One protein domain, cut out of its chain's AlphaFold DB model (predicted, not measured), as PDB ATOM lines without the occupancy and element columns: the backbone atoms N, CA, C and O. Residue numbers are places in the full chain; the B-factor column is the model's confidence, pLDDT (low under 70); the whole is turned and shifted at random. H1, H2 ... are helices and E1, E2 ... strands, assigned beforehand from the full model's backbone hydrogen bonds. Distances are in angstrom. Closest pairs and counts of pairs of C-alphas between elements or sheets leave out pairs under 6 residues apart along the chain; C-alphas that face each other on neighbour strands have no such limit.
ATOM      1  N   ARG A   6      37.743  24.876 360.945       73.75
ATOM      2  CA  ARG A   6      37.909  26.120 360.183       73.75
ATOM      3  C   ARG A   6      38.615  25.902 358.849       73.75
ATOM      4  O   ARG A   6      38.213  26.479 357.847       73.75
ATOM      5  N   ASP A   7      39.647  25.070 358.833       71.00
ATOM      6  CA  ASP A   7      40.437  24.799 357.633       71.00
ATOM      7  C   ASP A   7      39.598  24.067 356.586       71.00
ATOM      8  O   ASP A   7      39.580  24.452 355.419       71.00
ATOM      9  N   ALA A   8      38.825  23.066 357.012       70.19
ATOM     10  CA  ALA A   8      37.909  22.360 356.120       70.19
ATOM     11  C   ALA A   8      36.843  23.290 355.533       70.19
ATOM     12  O   ALA A   8      36.507  23.211 354.354       70.19
ATOM     13  N   MET A   9      36.358  24.226 356.345       72.56
ATOM     14  CA  MET A   9      35.441  25.266 355.910       72.56
ATOM     15  C   MET A   9      36.091  26.247 354.912       72.56
ATOM     16  O   MET A   9      35.499  26.551 353.881       72.56
ATOM     17  N   LEU A  10      37.327  26.700 355.148       68.00
ATOM     18  CA  LEU A  10      38.058  27.582 354.223       68.00
ATOM     19  C   LEU A  10      38.393  26.894 352.891       68.00
ATOM     20  O   LEU A  10      38.417  27.543 351.848       68.00
ATOM     21  N   ARG A  11      38.600  25.574 352.894       71.00
ATOM     22  CA  ARG A  11      38.805  24.766 351.681       71.00
ATOM     23  C   ARG A  11      37.588  24.792 350.742       71.00
ATOM     24  O   ARG A  11      37.729  24.586 349.540       71.00
ATOM     25  N   LEU A  12      36.398  25.085 351.275       66.69
ATOM     26  CA  LEU A  12      35.158  25.232 350.506       66.69
ATOM     27  C   LEU A  12      35.020  26.600 349.813       66.69
ATOM     28  O   LEU A  12      34.018  26.825 349.128       66.69
ATOM     29  N   ASP A  13      35.977  27.517 349.996       63.28
ATOM     30  CA  ASP A  13      35.878  28.902 349.522       63.28
ATOM     31  C   ASP A  13      36.543  29.160 348.142       63.28
ATOM     32  O   ASP A  13      35.904  29.765 347.267       63.28
ATOM     33  N   PRO A  14      37.771  28.672 347.849       55.19
ATOM     34  CA  PRO A  14      38.390  28.860 346.537       55.19
ATOM     35  C   PRO A  14      38.032  27.749 345.525       55.19
ATOM     36  O   PRO A  14      38.179  26.570 345.817       55.19
ATOM     37  N   GLY A  15      37.632  28.154 344.304       55.28
ATOM     38  CA  GLY A  15      37.625  27.355 343.058       55.28
ATOM     39  C   GLY A  15      36.697  26.126 342.990       55.28
ATOM     40  O   GLY A  15      36.905  25.145 343.686       55.28
ATOM     41  N   GLY A  16      35.691  26.125 342.098       58.25
ATOM     42  CA  GLY A  16      34.845  24.954 341.757       58.25
ATOM     43  C   GLY A  16      33.884  24.443 342.850       58.25
ATOM     44  O   GLY A  16      32.764  24.030 342.555       58.25
ATOM     45  N   SER A  17      34.258  24.568 344.121       66.19
ATOM     46  CA  SER A  17      33.518  24.177 345.329       66.19
ATOM     47  C   SER A  17      32.378  25.135 345.701       66.19
ATOM     48  O   SER A  17      31.547  24.808 346.546       66.19
ATOM     49  N   ARG A  18      32.257  26.289 345.026       70.62
ATOM     50  CA  ARG A  18      31.184  27.281 345.254       70.62
ATOM     51  C   ARG A  18      29.780  26.698 345.091       70.62
ATOM     52  O   ARG A  18      28.880  27.062 345.846       70.62
ATOM     53  N   LEU A  19      29.595  25.791 344.128       77.25
ATOM     54  CA  LEU A  19      28.326  25.085 343.929       77.25
ATOM     55  C   LEU A  19      27.996  24.204 345.134       77.25
ATOM     56  O   LEU A  19      26.869  24.235 345.624       77.25
ATOM     57  N   TYR A  20      28.990  23.479 345.650       77.69
ATOM     58  CA  TYR A  20      28.833  22.654 346.842       77.69
ATOM     59  C   TYR A  20      28.568  23.506 348.087       77.69
ATOM     60  O   TYR A  20      27.632  23.217 348.826       77.69
ATOM     61  N   ARG A  21      29.310  24.604 348.281       81.44
ATOM     62  CA  ARG A  21      29.084  25.558 349.377       81.44
ATOM     63  C   ARG A  21      27.655  26.094 349.365       81.44
ATOM     64  O   ARG A  21      26.995  26.096 350.400       81.44
ATOM     65  N   ARG A  22      27.168  26.524 348.196       83.12
ATOM     66  CA  ARG A  22      25.791  27.003 348.034       83.12
ATOM     67  C   ARG A  22      24.781  25.896 348.322       83.12
ATOM     68  O   ARG A  22      23.878  26.106 349.118       83.12
ATOM     69  N   HIS A  23      24.973  24.713 347.743       85.50
ATOM     70  CA  HIS A  23      24.106  23.562 347.979       85.50
ATOM     71  C   HIS A  23      24.027  23.184 349.468       85.50
ATOM     72  O   HIS A  23      22.941  22.917 349.984       85.50
ATOM     73  N   LEU A  24      25.166  23.177 350.164       86.12
ATOM     74  CA  LEU A  24      25.244  22.892 351.592       86.12
ATOM     75  C   LEU A  24      24.524  23.970 352.410       86.12
ATOM     76  O   LEU A  24      23.704  23.635 353.260       86.12
ATOM     77  N   LEU A  25      24.769  25.249 352.113       88.31
ATOM     78  CA  LEU A  25      24.088  26.364 352.768       88.31
ATOM     79  C   LEU A  25      22.565  26.292 352.573       88.31
ATOM     80  O   LEU A  25      21.816  26.413 353.540       88.31
ATOM     81  N   ASP A  26      22.102  26.036 351.350       88.31
ATOM     82  CA  ASP A  26      20.675  25.913 351.035       88.31
ATOM     83  C   ASP A  26      20.041  24.737 351.791       88.31
ATOM     84  O   ASP A  26      18.958  24.873 352.369       88.31
ATOM     85  N   LYS A  27      20.742  23.597 351.883       89.69
ATOM     86  CA  LYS A  27      20.315  22.451 352.698       89.69
ATOM     87  C   LYS A  27      20.219  22.785 354.185       89.69
ATOM     88  O   LYS A  27      19.250  22.377 354.828       89.69
ATOM     89  N   LEU A  28      21.187  23.516 354.738       89.19
ATOM     90  CA  LEU A  28      21.176  23.926 356.146       89.19
ATOM     91  C   LEU A  28      20.009  24.873 356.439       89.19
ATOM     92  O   LEU A  28      19.245  24.625 357.375       89.19
ATOM     93  N   LYS A  29      19.800  25.889 355.592       89.25
ATOM     94  CA  LYS A  29      18.648  26.799 355.688       89.25
ATOM     95  C   LYS A  29      17.322  26.045 355.608       89.25
ATOM     96  O   LYS A  29      16.437  26.281 356.424       89.25
ATOM     97  N   ALA A  30      17.184  25.114 354.664       89.62
ATOM     98  CA  ALA A  30      15.978  24.297 354.524       89.62
ATOM     99  C   ALA A  30      15.738  23.402 355.751       89.62
ATOM    100  O   ALA A  30      14.608  23.288 356.224       89.62
ATOM    101  N   SER A  31      16.794  22.794 356.300       88.19
ATOM    102  CA  SER A  31      16.710  21.989 357.523       88.19
ATOM    103  C   SER A  31      16.242  22.820 358.717       88.19
ATOM    104  O   SER A  31      15.382  22.381 359.480       88.19
ATOM    105  N   LEU A  32      16.756  24.047 358.844       86.69
ATOM    106  CA  LEU A  32      16.362  24.976 359.896       86.69
ATOM    107  C   LEU A  32      14.903  25.416 359.743       86.69
ATOM    108  O   LEU A  32      14.135  25.300 360.694       86.69
ATOM    109  N   ARG A  33      14.498  25.826 358.532       87.31
ATOM    110  CA  ARG A  33      13.102  26.163 358.211       87.31
ATOM    111  C   ARG A  33      12.155  25.020 358.555       87.31
ATOM    112  O   ARG A  33      11.119  25.258 359.151       87.31
ATOM    113  N   ARG A  34      12.535  23.775 358.247       87.69
ATOM    114  CA  ARG A  34      11.747  22.590 358.609       87.69
ATOM    115  C   ARG A  34      11.678  22.384 360.124       87.69
ATOM    116  O   ARG A  34      10.607  22.108 360.645       87.69
ATOM    117  N   LYS A  35      12.800  22.521 360.839       85.19
ATOM    118  CA  LYS A  35      12.862  22.320 362.299       85.19
ATOM    119  C   LYS A  35      12.035  23.353 363.075       85.19
ATOM    120  O   LYS A  35      11.516  23.032 364.140       85.19
ATOM    121  N   PHE A  36      11.915  24.565 362.540       83.56
ATOM    122  CA  PHE A  36      11.167  25.677 363.130       83.56
ATOM    123  C   PHE A  36       9.903  26.031 362.328       83.56
ATOM    124  O   PHE A  36       9.392  27.137 362.441       83.56
ATOM    125  N   ALA A  37       9.372  25.102 361.526       83.88
ATOM    126  CA  ALA A  37       8.136  25.337 360.775       83.88
ATOM    127  C   ALA A  37       6.930  25.528 361.711       83.88
ATOM    128  O   ALA A  37       6.060  26.353 361.458       83.88
ATOM    129  N   GLU A  38       6.911  24.784 362.817       84.19
ATOM    130  CA  GLU A  38       5.812  24.759 363.790       84.19
ATOM    131  C   GLU A  38       6.158  25.497 365.094       84.19
ATOM    132  O   GLU A  38       5.409  25.447 366.069       84.19
ATOM    133  N   ARG A  39       7.330  26.143 365.163       81.00
ATOM    134  CA  ARG A  39       7.842  26.772 366.389       81.00
ATOM    135  C   ARG A  39       8.560  28.078 366.069       81.00
ATOM    136  O   ARG A  39       9.329  28.107 365.114       81.00
ATOM    137  N   PRO A  40       8.394  29.130 366.887       78.06
ATOM    138  CA  PRO A  40       9.101  30.383 366.667       78.06
ATOM    139  C   PRO A  40      10.614  30.154 366.719       78.06
ATOM    140  O   PRO A  40      11.124  29.456 367.602       78.06
ATOM    141  N   PHE A  41      11.325  30.729 365.749       80.94
ATOM    142  CA  PHE A  41      12.777  30.667 365.725       80.94
ATOM    143  C   PHE A  41      13.332  31.565 366.850       80.94
ATOM    144  O   PHE A  41      12.949  32.731 366.934       80.94
ATOM    145  N   PRO A  42      14.209  31.047 367.726       80.06
ATOM    146  CA  PRO A  42      14.719  31.767 368.895       80.06
ATOM    147  C   PRO A  42      15.541  33.022 368.596       80.06
ATOM    148  O   PRO A  42      15.743  33.848 369.482       80.06
ATOM    149  N   LEU A  43      16.069  33.142 367.379       81.38
ATOM    150  CA  LEU A  43      16.973  34.216 366.991       81.38
ATOM    151  C   LEU A  43      16.288  35.112 365.960       81.38
ATOM    152  O   LEU A  43      15.707  34.628 364.993       81.38
ATOM    153  N   ALA A  44      16.400  36.427 366.129       80.38
ATOM    154  CA  ALA A  44      15.946  37.391 365.133       80.38
ATOM    155  C   ALA A  44      16.969  37.473 363.985       80.38
ATOM    156  O   ALA A  44      17.796  38.380 363.937       80.38
ATOM    157  N   VAL A  45      16.958  36.482 363.089       84.00
ATOM    158  CA  VAL A  45      17.899  36.392 361.963       84.00
ATOM    159  C   VAL A  45      17.142  36.185 360.661       84.00
ATOM    160  O   VAL A  45      16.353  35.252 360.526       84.00
ATOM    161  N   ASP A  46      17.443  37.029 359.678       85.25
ATOM    162  CA  ASP A  46      17.001  36.831 358.304       85.25
ATOM    163  C   ASP A  46      17.861  35.752 357.624       85.25
ATOM    164  O   ASP A  46      19.050  35.948 357.351       85.25
ATOM    165  N   LEU A  47      17.250  34.593 357.358       85.00
ATOM    166  CA  LEU A  47      17.909  33.473 356.688       85.00
ATOM    167  C   LEU A  47      18.271  33.787 355.236       85.00
ATOM    168  O   LEU A  47      19.224  33.205 354.714       85.00
ATOM    169  N   ASP A  48      17.542  34.675 354.565       85.69
ATOM    170  CA  ASP A  48      17.774  35.006 353.159       85.69
ATOM    171  C   ASP A  48      18.934  35.995 352.988       85.69
ATOM    172  O   ASP A  48      19.668  35.918 351.999       85.69
ATOM    173  N   ALA A  49      19.216  36.811 354.008       88.00
ATOM    174  CA  ALA A  49      20.394  37.676 354.057       88.00
ATOM    175  C   ALA A  49      21.735  36.919 354.182       88.00
ATOM    176  O   ALA A  49      22.785  37.486 353.878       88.00
ATOM    177  N   ILE A  50      21.730  35.653 354.615       88.25
ATOM    178  CA  ILE A  50      22.948  34.849 354.824       88.25
ATOM    179  C   ILE A  50      23.481  34.325 353.483       88.25
ATOM    180  O   ILE A  50      22.792  33.576 352.790       88.25
ATOM    181  N   ARG A  51      24.721  34.660 353.114       83.81
ATOM    182  CA  ARG A  51      25.307  34.320 351.796       83.81
ATOM    183  C   ARG A  51      26.463  33.327 351.850       83.81
ATOM    184  O   ARG A  51      26.880  32.791 350.816       83.81
ATOM    185  N   ASP A  52      26.972  33.056 353.040       83.88
ATOM    186  CA  ASP A  52      28.055  32.113 353.254       83.88
ATOM    187  C   ASP A  52      27.863  31.310 354.547       83.88
ATOM    188  O   ASP A  52      27.001  31.600 355.380       83.88
ATOM    189  N   LEU A  53      28.637  30.232 354.659       84.38
ATOM    190  CA  LEU A  53      28.571  29.320 355.793       84.38
ATOM    191  C   LEU A  53      29.165  29.953 357.067       84.38
ATOM    192  O   LEU A  53      28.717  29.602 358.148       84.38
ATOM    193  N   ASN A  54      30.088  30.926 356.968       84.31
ATOM    194  CA  ASN A  54      30.633  31.616 358.145       84.31
ATOM    195  C   ASN A  54      29.550  32.484 358.791       84.31
ATOM    196  O   ASN A  54      29.391  32.459 360.000       84.31
ATOM    197  N   GLN A  55      28.773  33.215 357.991       86.81
ATOM    198  CA  GLN A  55      27.625  34.004 358.428       86.81
ATOM    199  C   GLN A  55      26.522  33.120 359.003       86.81
ATOM    200  O   GLN A  55      25.875  33.507 359.974       86.81
ATOM    201  N   PHE A  56      26.294  31.944 358.406       88.38
ATOM    202  CA  PHE A  56      25.374  30.959 358.968       88.38
ATOM    203  C   PHE A  56      25.860  30.502 360.345       88.38
ATOM    204  O   PHE A  56      25.106  30.556 361.314       88.38
ATOM    205  N   ASP A  57      27.130  30.119 360.450       88.31
ATOM    206  CA  ASP A  57      27.690  29.645 361.705       88.31
ATOM    207  C   ASP A  57      27.777  30.748 362.763       88.31
ATOM    208  O   ASP A  57      27.490  30.484 363.920       88.31
ATOM    209  N   ASP A  58      28.069  31.992 362.389       87.25
ATOM    210  CA  ASP A  58      28.157  33.125 363.313       87.25
ATOM    211  C   ASP A  58      26.792  33.557 363.858       87.25
ATOM    212  O   ASP A  58      26.647  33.840 365.043       87.25
ATOM    213  N   ARG A  59      25.768  33.597 362.998       87.06
ATOM    214  CA  ARG A  59      24.446  34.132 363.365       87.06
ATOM    215  C   ARG A  59      23.482  33.074 363.872       87.06
ATOM    216  O   ARG A  59      22.504  33.423 364.525       87.06
ATOM    217  N   ILE A  60      23.709  31.804 363.543       87.62
ATOM    218  CA  ILE A  60      22.790  30.706 363.863       87.62
ATOM    219  C   ILE A  60      23.505  29.648 364.690       87.62
ATOM    220  O   ILE A  60      23.120  29.423 365.835       87.62
ATOM    221  N   THR A  61      24.538  29.000 364.148       86.62
ATOM    222  CA  THR A  61      25.173  27.856 364.824       86.62
ATOM    223  C   THR A  61      25.788  28.264 366.162       86.62
ATOM    224  O   THR A  61      25.530  27.609 367.172       86.62
ATOM    225  N   ALA A  62      26.549  29.355 366.204       87.50
ATOM    226  CA  ALA A  62      27.223  29.825 367.401       87.50
ATOM    227  C   ALA A  62      26.221  30.233 368.501       87.50
ATOM    228  O   ALA A  62      26.267  29.622 369.572       87.50
ATOM    229  N   PRO A  63      25.241  31.126 368.254       86.12
ATOM    230  CA  PRO A  63      24.290  31.535 369.284       86.12
ATOM    231  C   PRO A  63      23.375  30.397 369.749       86.12
ATOM    232  O   PRO A  63      23.109  30.279 370.945       86.12
ATOM    233  N   LEU A  64      22.931  29.510 368.845       84.94
ATOM    234  CA  LEU A  64      22.092  28.363 369.224       84.94
ATOM    235  C   LEU A  64      22.814  27.376 370.147       84.94
ATOM    236  O   LEU A  64      22.170  26.739 370.980       84.94
ATOM    237  N   ASN A  65      24.130  27.233 369.989       82.19
ATOM    238  CA  ASN A  65      24.941  26.309 370.780       82.19
ATOM    239  C   ASN A  65      25.686  26.997 371.938       82.19
ATOM    240  O   ASN A  65      26.391  26.324 372.686       82.19
ATOM    241  N   GLY A  66      25.498  28.307 372.135       82.94
ATOM    242  CA  GLY A  66      26.091  29.054 373.248       82.94
ATOM    243  C   GLY A  66      27.575  29.378 373.062       82.94
ATOM    244  O   GLY A  66      28.299  29.528 374.045       82.94
ATOM    245  N   PHE A  67      28.041  29.460 371.815       86.31
ATOM    246  CA  PHE A  67      29.370  29.972 371.482       86.31
ATOM    247  C   PHE A  67      29.342  31.500 371.382       86.31
ATOM    248  O   PHE A  67      28.332  32.082 370.984       86.31
ATOM    249  N   ALA A  68      30.464  32.150 371.700       81.94
ATOM    250  CA  ALA A  68      30.570  33.615 371.657       81.94
ATOM    251  C   ALA A  68      30.533  34.196 370.227       81.94
ATOM    252  O   ALA A  68      30.308  35.388 370.043       81.94
ATOM    253  N   GLY A  69      30.765  33.352 369.221       85.56
ATOM    254  CA  GLY A  69      30.748  33.697 367.803       85.56
ATOM    255  C   GLY A  69      31.387  32.587 366.973       85.56
ATOM    256  O   GLY A  69      31.796  31.549 367.505       85.56
ATOM    257  N   VAL A  70      31.517  32.811 365.669       84.38
ATOM    258  CA  VAL A  70      32.063  31.820 364.727       84.38
ATOM    259  C   VAL A  70      33.501  31.393 365.044       84.38
ATOM    260  O   VAL A  70      33.856  30.224 364.886       84.38
ATOM    261  N   PHE A  71      34.333  32.310 365.546       82.69
ATOM    262  CA  PHE A  71      35.708  31.989 365.933       82.69
ATOM    263  C   PHE A  71      35.762  31.068 367.155       82.69
ATOM    264  O   PHE A  71      36.526  30.106 367.151       82.69
ATOM    265  N   ASP A  72      34.938  31.333 368.174       82.12
ATOM    266  CA  ASP A  72      34.843  30.482 369.365       82.12
ATOM    267  C   ASP A  72      34.289  29.098 369.002       82.12
ATOM    268  O   ASP A  72      34.829  28.072 369.419       82.12
ATOM    269  N   TYR A  73      33.274  29.069 368.133       84.31
ATOM    270  CA  TYR A  73      32.715  27.839 367.589       84.31
ATOM    271  C   TYR A  73      33.779  26.986 366.895       84.31
ATOM    272  O   TYR A  73      33.988  25.841 367.293       84.31
ATOM    273  N   TYR A  74      34.503  27.521 365.905       82.25
ATOM    274  CA  TYR A  74      35.500  26.722 365.193       82.25
ATOM    275  C   TYR A  74      36.669  26.288 366.079       82.25
ATOM    276  O   TYR A  74      37.184  25.185 365.891       82.25
ATOM    277  N   THR A  75      37.080  27.110 367.046       79.94
ATOM    278  CA  THR A  75      38.145  26.749 367.989       79.94
ATOM    279  C   THR A  75      37.719  25.583 368.879       79.94
ATOM    280  O   THR A  75      38.443  24.596 368.984       79.94
ATOM    281  N   ARG A  76      36.527  25.654 369.484       77.12
ATOM    282  CA  ARG A  76      36.046  24.649 370.448       77.12
ATOM    283  C   ARG A  76      35.484  23.388 369.795       77.12
ATOM    284  O   ARG A  76      35.523  22.328 370.409       77.12
ATOM    285  N   ALA A  77      34.964  23.490 368.573       79.19
ATOM    286  CA  ALA A  77      34.442  22.353 367.817       79.19
ATOM    287  C   ALA A  77      35.528  21.595 367.030       79.19
ATOM    288  O   ALA A  77      35.245  20.541 366.458       79.19
ATOM    289  N   SER A  78      36.764  22.105 366.981       81.44
ATOM    290  CA  SER A  78      37.884  21.402 366.347       81.44
ATOM    291  C   SER A  78      38.304  20.187 367.172       81.44
ATOM    292  O   SER A  78      38.413  20.254 368.392       81.44
ATOM    293  N   CYS A  79      38.570  19.065 366.501       77.69
ATOM    294  CA  CYS A  79      38.892  17.799 367.163       77.69
ATOM    295  C   CYS A  79      40.343  17.748 367.668       77.69
ATOM    296  O   CYS A  79      40.632  17.026 368.617       77.69
ATOM    297  N   ARG A  80      41.249  18.508 367.035       77.75
ATOM    298  CA  ARG A  80      42.696  18.522 367.311       77.75
ATOM    299  C   ARG A  80      43.075  18.633 368.801       77.75
ATOM    300  O   ARG A  80      43.844  17.783 369.237       77.75
ATOM    301  N   PRO A  81      42.544  19.582 369.603       75.56
ATOM    302  CA  PRO A  81      42.926  19.708 371.014       75.56
ATOM    303  C   PRO A  81      42.531  18.503 371.878       75.56
ATOM    304  O   PRO A  81      43.166  18.263 372.896       75.56
ATOM    305  N   PHE A  82      41.520  17.727 371.479       78.44
ATOM    306  CA  PHE A  82      41.048  16.578 372.255       78.44
ATOM    307  C   PHE A  82      41.861  15.305 372.004       78.44
ATOM    308  O   PHE A  82      41.715  14.340 372.747       78.44
ATOM    309  N   LEU A  83      42.699  15.272 370.960       79.50
ATOM    310  CA  LEU A  83      43.441  14.066 370.581       79.50
ATOM    311  C   LEU A  83      44.473  13.653 371.631       79.50
ATOM    312  O   LEU A  83      44.700  12.456 371.799       79.50
ATOM    313  N   ALA A  84      45.062  14.619 372.337       78.31
ATOM    314  CA  ALA A  84      46.077  14.381 373.360       78.31
ATOM    315  C   ALA A  84      45.530  13.598 374.569       78.31
ATOM    316  O   ALA A  84      46.243  12.780 375.147       78.31
ATOM    317  N   ASP A  85      44.249  13.784 374.897       80.69
ATOM    318  CA  ASP A  85      43.607  13.194 376.080       80.69
ATOM    319  C   ASP A  85      42.995  11.805 375.806       80.69
ATOM    320  O   ASP A  85      42.387  11.182 376.684       80.69
ATOM    321  N   ILE A  86      43.121  11.287 374.578       79.69
ATOM    322  CA  ILE A  86      42.580   9.975 374.215       79.69
ATOM    323  C   ILE A  86      43.535   8.873 374.691       79.69
ATOM    324  O   ILE A  86      44.567   8.576 374.084       79.69
ATOM    325  N   HIS A  87      43.133   8.209 375.774       78.12
ATOM    326  CA  HIS A  87      43.813   7.026 376.314       78.12
ATOM    327  C   HIS A  87      43.240   5.704 375.794       78.12
ATOM    328  O   HIS A  87      43.877   4.659 375.907       78.12
ATOM    329  N   THR A  88      42.034   5.725 375.228       80.44
ATOM    330  CA  THR A  88      41.411   4.536 374.645       80.44
ATOM    331  C   THR A  88      42.045   4.209 373.293       80.44
ATOM    332  O   THR A  88      42.178   5.121 372.472       80.44
ATOM    333  N   PRO A  89      42.371   2.934 373.008       82.50
ATOM    334  CA  PRO A  89      42.885   2.517 371.705       82.50
ATOM    335  C   PRO A  89      41.969   2.982 370.561       82.50
ATOM    336  O   PRO A  89      40.849   2.497 370.418       82.50
ATOM    337  N   THR A  90      42.435   3.946 369.768       78.88
ATOM    338  CA  THR A  90      41.667   4.631 368.723       78.88
ATOM    339  C   THR A  90      42.498   4.705 367.450       78.88
ATOM    340  O   THR A  90      43.573   5.301 367.431       78.88
ATOM    341  N   LEU A  91      41.988   4.120 366.368       82.25
ATOM    342  CA  LEU A  91      42.603   4.208 365.048       82.25
ATOM    343  C   LEU A  91      41.916   5.302 364.231       82.25
ATOM    344  O   LEU A  91      40.722   5.218 363.940       82.25
ATOM    345  N   ILE A  92      42.683   6.312 363.833       80.38
ATOM    346  CA  ILE A  92      42.231   7.377 362.945       80.38
ATOM    347  C   ILE A  92      42.757   7.080 361.543       80.38
ATOM    348  O   ILE A  92      43.962   7.072 361.301       80.38
ATOM    349  N   LEU A  93      41.834   6.837 360.615       77.81
ATOM    350  CA  LEU A  93      42.129   6.662 359.197       77.81
ATOM    351  C   LEU A  93      41.821   7.967 358.470       77.81
ATOM    352  O   LEU A  93      40.681   8.438 358.501       77.81
ATOM    353  N   GLN A  94      42.820   8.545 357.806       72.81
ATOM    354  CA  GLN A  94      42.637   9.768 357.026       72.81
ATOM    355  C   GLN A  94      43.235   9.630 355.635       72.81
ATOM    356  O   GLN A  94      44.376   9.216 355.490       72.81
ATOM    357  N   ALA A  95      42.474   9.998 354.610       73.19
ATOM    358  CA  ALA A  95      42.964  10.020 353.243       73.19
ATOM    359  C   ALA A  95      43.784  11.294 352.984       73.19
ATOM    360  O   ALA A  95      43.353  12.395 353.331       73.19
ATOM    361  N   ALA A  96      44.971  11.145 352.400       68.69
ATOM    362  CA  ALA A  96      45.862  12.256 352.067       68.69
ATOM    363  C   ALA A  96      45.358  13.086 350.872       68.69
ATOM    364  O   ALA A  96      45.696  14.261 350.755       68.69
ATOM    365  N   ASP A  97      44.541  12.483 350.009       67.44
ATOM    366  CA  ASP A  97      43.918  13.096 348.834       67.44
ATOM    367  C   ASP A  97      42.519  13.669 349.116       67.44
ATOM    368  O   ASP A  97      41.812  14.028 348.175       67.44
ATOM    369  N   ASP A  98      42.098  13.762 350.385       68.69
ATOM    370  CA  ASP A  98      40.785  14.308 350.727       68.69
ATOM    371  C   ASP A  98      40.680  15.773 350.242       68.69
ATOM    372  O   ASP A  98      41.405  16.646 350.740       68.69
ATOM    373  N   PRO A  99      39.783  16.083 349.282       63.12
ATOM    374  CA  PRO A  99      39.679  17.419 348.703       63.12
ATOM    375  C   PRO A  99      39.257  18.476 349.732       63.12
ATOM    376  O   PRO A  99      39.505  19.664 349.513       63.12
ATOM    377  N   PHE A 100      38.670  18.064 350.860       60.75
ATOM    378  CA  PHE A 100      38.201  18.944 351.930       60.75
ATOM    379  C   PHE A 100      39.256  19.227 353.004       60.75
ATOM    380  O   PHE A 100      39.021  20.057 353.879       60.75
ATOM    381  N   MET A 101      40.424  18.588 352.939       65.44
ATOM    382  CA  MET A 101      41.484  18.738 353.933       65.44
ATOM    383  C   MET A 101      42.692  19.461 353.338       65.44
ATOM    384  O   MET A 101      43.086  19.218 352.196       65.44
ATOM    385  N   PHE A 102      43.320  20.348 354.115       66.31
ATOM    386  CA  PHE A 102      44.677  20.773 353.789       66.31
ATOM    387  C   PHE A 102      45.661  19.688 354.252       66.31
ATOM    388  O   PHE A 102      45.499  19.156 355.355       66.31
ATOM    389  N   PRO A 103      46.722  19.392 353.478       63.50
ATOM    390  CA  PRO A 103      47.786  18.485 353.918       63.50
ATOM    391  C   PRO A 103      48.418  18.904 355.256       63.50
ATOM    392  O   PRO A 103      48.878  18.065 356.021       63.50
ATOM    393  N   THR A 104      48.389  20.202 355.565       63.62
ATOM    394  CA  THR A 104      48.903  20.805 356.804       63.62
ATOM    395  C   THR A 104      47.981  20.637 358.015       63.62
ATOM    396  O   THR A 104      48.392  20.935 359.132       63.62
ATOM    397  N   THR A 105      46.738  20.182 357.826       66.44
ATOM    398  CA  THR A 105      45.765  19.983 358.916       66.44
ATOM    399  C   THR A 105      45.959  18.633 359.621       66.44
ATOM    400  O   THR A 105      45.339  18.380 360.653       66.44
ATOM    401  N   VAL A 106      46.810  17.751 359.087       71.62
ATOM    402  CA  VAL A 106      47.155  16.471 359.719       71.62
ATOM    403  C   VAL A 106      47.963  16.742 361.001       71.62
ATOM    404  O   VAL A 106      48.987  17.420 360.918       71.62
ATOM    405  N   PRO A 107      47.521  16.254 362.177       71.81
ATOM    406  CA  PRO A 107      48.223  16.470 363.433       71.81
ATOM    407  C   PRO A 107      49.558  15.731 363.425       71.81
ATOM    408  O   PRO A 107      49.699  14.651 362.841       71.81
ATOM    409  N   TRP A 108      50.542  16.311 364.097       73.69
ATOM    410  CA  TRP A 108      51.821  15.662 364.313       73.69
ATOM    411  C   TRP A 108      51.690  14.539 365.340       73.69
ATOM    412  O   TRP A 108      50.828  14.565 366.214       73.69
ATOM    413  N   ALA A 109      52.601  13.565 365.277       72.94
ATOM    414  CA  ALA A 109      52.585  12.411 366.177       72.94
ATOM    415  C   ALA A 109      52.621  12.793 367.671       72.94
ATOM    416  O   ALA A 109      52.066  12.074 368.490       72.94
ATOM    417  N   HIS A 110      53.231  13.929 368.024       72.62
ATOM    418  CA  HIS A 110      53.309  14.412 369.407       72.62
ATOM    419  C   HIS A 110      52.007  15.052 369.921       72.62
ATOM    420  O   HIS A 110      51.892  15.310 371.114       72.62
ATOM    421  N   GLU A 111      51.042  15.330 369.043       76.12
ATOM    422  CA  GLU A 111      49.720  15.859 369.411       76.12
ATOM    423  C   GLU A 111      48.703  14.740 369.678       76.12
ATOM    424  O   GLU A 111      47.559  14.999 370.051       76.12
ATOM    425  N   LEU A 112      49.104  13.487 369.447       79.62
ATOM    426  CA  LEU A 112      48.267  12.312 369.612       79.62
ATOM    427  C   LEU A 112      48.452  11.733 371.014       79.62
ATOM    428  O   LEU A 112      49.575  11.553 371.484       79.62
ATOM    429  N   GLY A 113      47.339  11.412 371.670       79.44
ATOM    430  CA  GLY A 113      47.349  10.691 372.935       79.44
ATOM    431  C   GLY A 113      47.945   9.287 372.781       79.44
ATOM    432  O   GLY A 113      47.979   8.734 371.678       79.44
ATOM    433  N   PRO A 114      48.378   8.656 373.886       74.88
ATOM    434  CA  PRO A 114      49.071   7.365 373.856       74.88
ATOM    435  C   PRO A 114      48.207   6.220 373.301       74.88
ATOM    436  O   PRO A 114      48.739   5.191 372.892       74.88
ATOM    437  N   GLY A 115      46.879   6.385 373.288       76.88
ATOM    438  CA  GLY A 115      45.944   5.427 372.703       76.88
ATOM    439  C   GLY A 115      45.660   5.653 371.217       76.88
ATOM    440  O   GLY A 115      44.931   4.861 370.625       76.88
ATOM    441  N   VAL A 116      46.182   6.713 370.596       80.38
ATOM    442  CA  VAL A 116      45.797   7.112 369.239       80.38
ATOM    443  C   VAL A 116      46.844   6.679 368.222       80.38
ATOM    444  O   VAL A 116      48.016   7.024 368.313       80.38
ATOM    445  N   THR A 117      46.404   5.952 367.200       80.56
ATOM    446  CA  THR A 117      47.213   5.641 366.018       80.56
ATOM    447  C   THR A 117      46.604   6.336 364.810       80.56
ATOM    448  O   THR A 117      45.416   6.178 364.539       80.56
ATOM    449  N   LEU A 118      47.409   7.109 364.083       79.62
ATOM    450  CA  LEU A 118      47.000   7.783 362.855       79.62
ATOM    451  C   LEU A 118      47.637   7.080 361.656       79.62
ATOM    452  O   LEU A 118      48.858   7.085 361.518       79.62
ATOM    453  N   GLU A 119      46.817   6.506 360.776       78.75
ATOM    454  CA  GLU A 119      47.283   5.941 359.508       78.75
ATOM    455  C   GLU A 119      46.792   6.809 358.336       78.75
ATOM    456  O   GLU A 119      45.606   6.765 357.978       78.75
ATOM    457  N   PRO A 120      47.682   7.613 357.718       68.31
ATOM    458  CA  PRO A 120      47.351   8.329 356.499       68.31
ATOM    459  C   PRO A 120      47.274   7.340 355.325       68.31
ATOM    460  O   PRO A 120      48.265   6.724 354.929       68.31
ATOM    461  N   ALA A 121      46.084   7.172 354.755       66.50
ATOM    462  CA  ALA A 121      45.875   6.427 353.524       66.50
ATOM    463  C   ALA A 121      46.235   7.308 352.321       66.50
ATOM    464  O   ALA A 121      45.843   8.469 352.259       66.50
ATOM    465  N   ALA A 122      46.945   6.753 351.337       62.22
ATOM    466  CA  ALA A 122      47.349   7.512 350.151       62.22
ATOM    467  C   ALA A 122      46.154   7.991 349.302       62.22
ATOM    468  O   ALA A 122      46.267   9.021 348.651       62.22
TER     469      ALA A 122
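AT A GLANCE: This is residues 6 to 122 of the 180 residues of an uncharacterized protein of Allochromatium tepidum (UniProt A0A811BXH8). The model is a loose, open arch, with helices H2 and H3 at one end, a two-stranded sheet of E1 and E2 at the other, and H4 and H5 bridging between them. Short H1 lies in the gap under the bridge, and residues 34 to 40 stick out at the helical end. The printed part has 117 residues, with named elements in the order H1 H2 H3 H4 H5 E1 E2; the strands are parallel and the class is mostly helix. It is loose, with a radius of gyration of the C-alphas of 17.2 A and spans of 47 by 32 by 23 A.

HOW THE PARTS SIT: H1, residues 6 to 11, is close to but not clearly touching H4, residues 70 to 77; the closest C-alphas, Arg 6 and Tyr 74, are 5.6 A apart. H2, residues 18 to 35, only just touches H3, residues 53 to 65, with 3 pairs of C-alphas within 8 A, through residues 21 to 25 and 53 to 56 alone; the closest C-alphas, Leu 25 and Leu 53, are 6.2 A apart, at a shallow tilt of 29 degrees, the same way. H3 touches H4 at a steep tilt of 64 degrees; C-alphas 58 and 70 are closest, 4.4 A. H5, residues 80 to 85, is apart from H4. E1, residues 90 to 95, and E2, residues 116 to 121, are parallel at 21 degrees, with N 92 and O 117 at 2.8 A, within hydrogen-bond range. Every O i to N i+4 pair is within range in H1, H2 and H4, but 7 of 9 in H3 and 0 of 2 in H5, where 2 of 3 O i to N i+3 pairs are.

IN THESE COORDINATES: H1 begins at C-alpha 6 (37.909, 26.120, 360.183) and spans 8.7 A. H2 spans 25.5 A, H3 15.7 A, H4 10.2 A, H5 10.3 A and E1 16.4 A. E2 spans 15.7 A and ends at C-alpha 121 (45.875, 6.427, 353.524).

THE WHOLE: The C-alphas farthest apart, Glu 38 and His 110, are 48.9 A apart. The printed part has no cut. The links H2 to H3 and E1 to E2 are long. pLDDT is under 70 at residues 10, 12 to 17, 96 to 105 and 120 to 122.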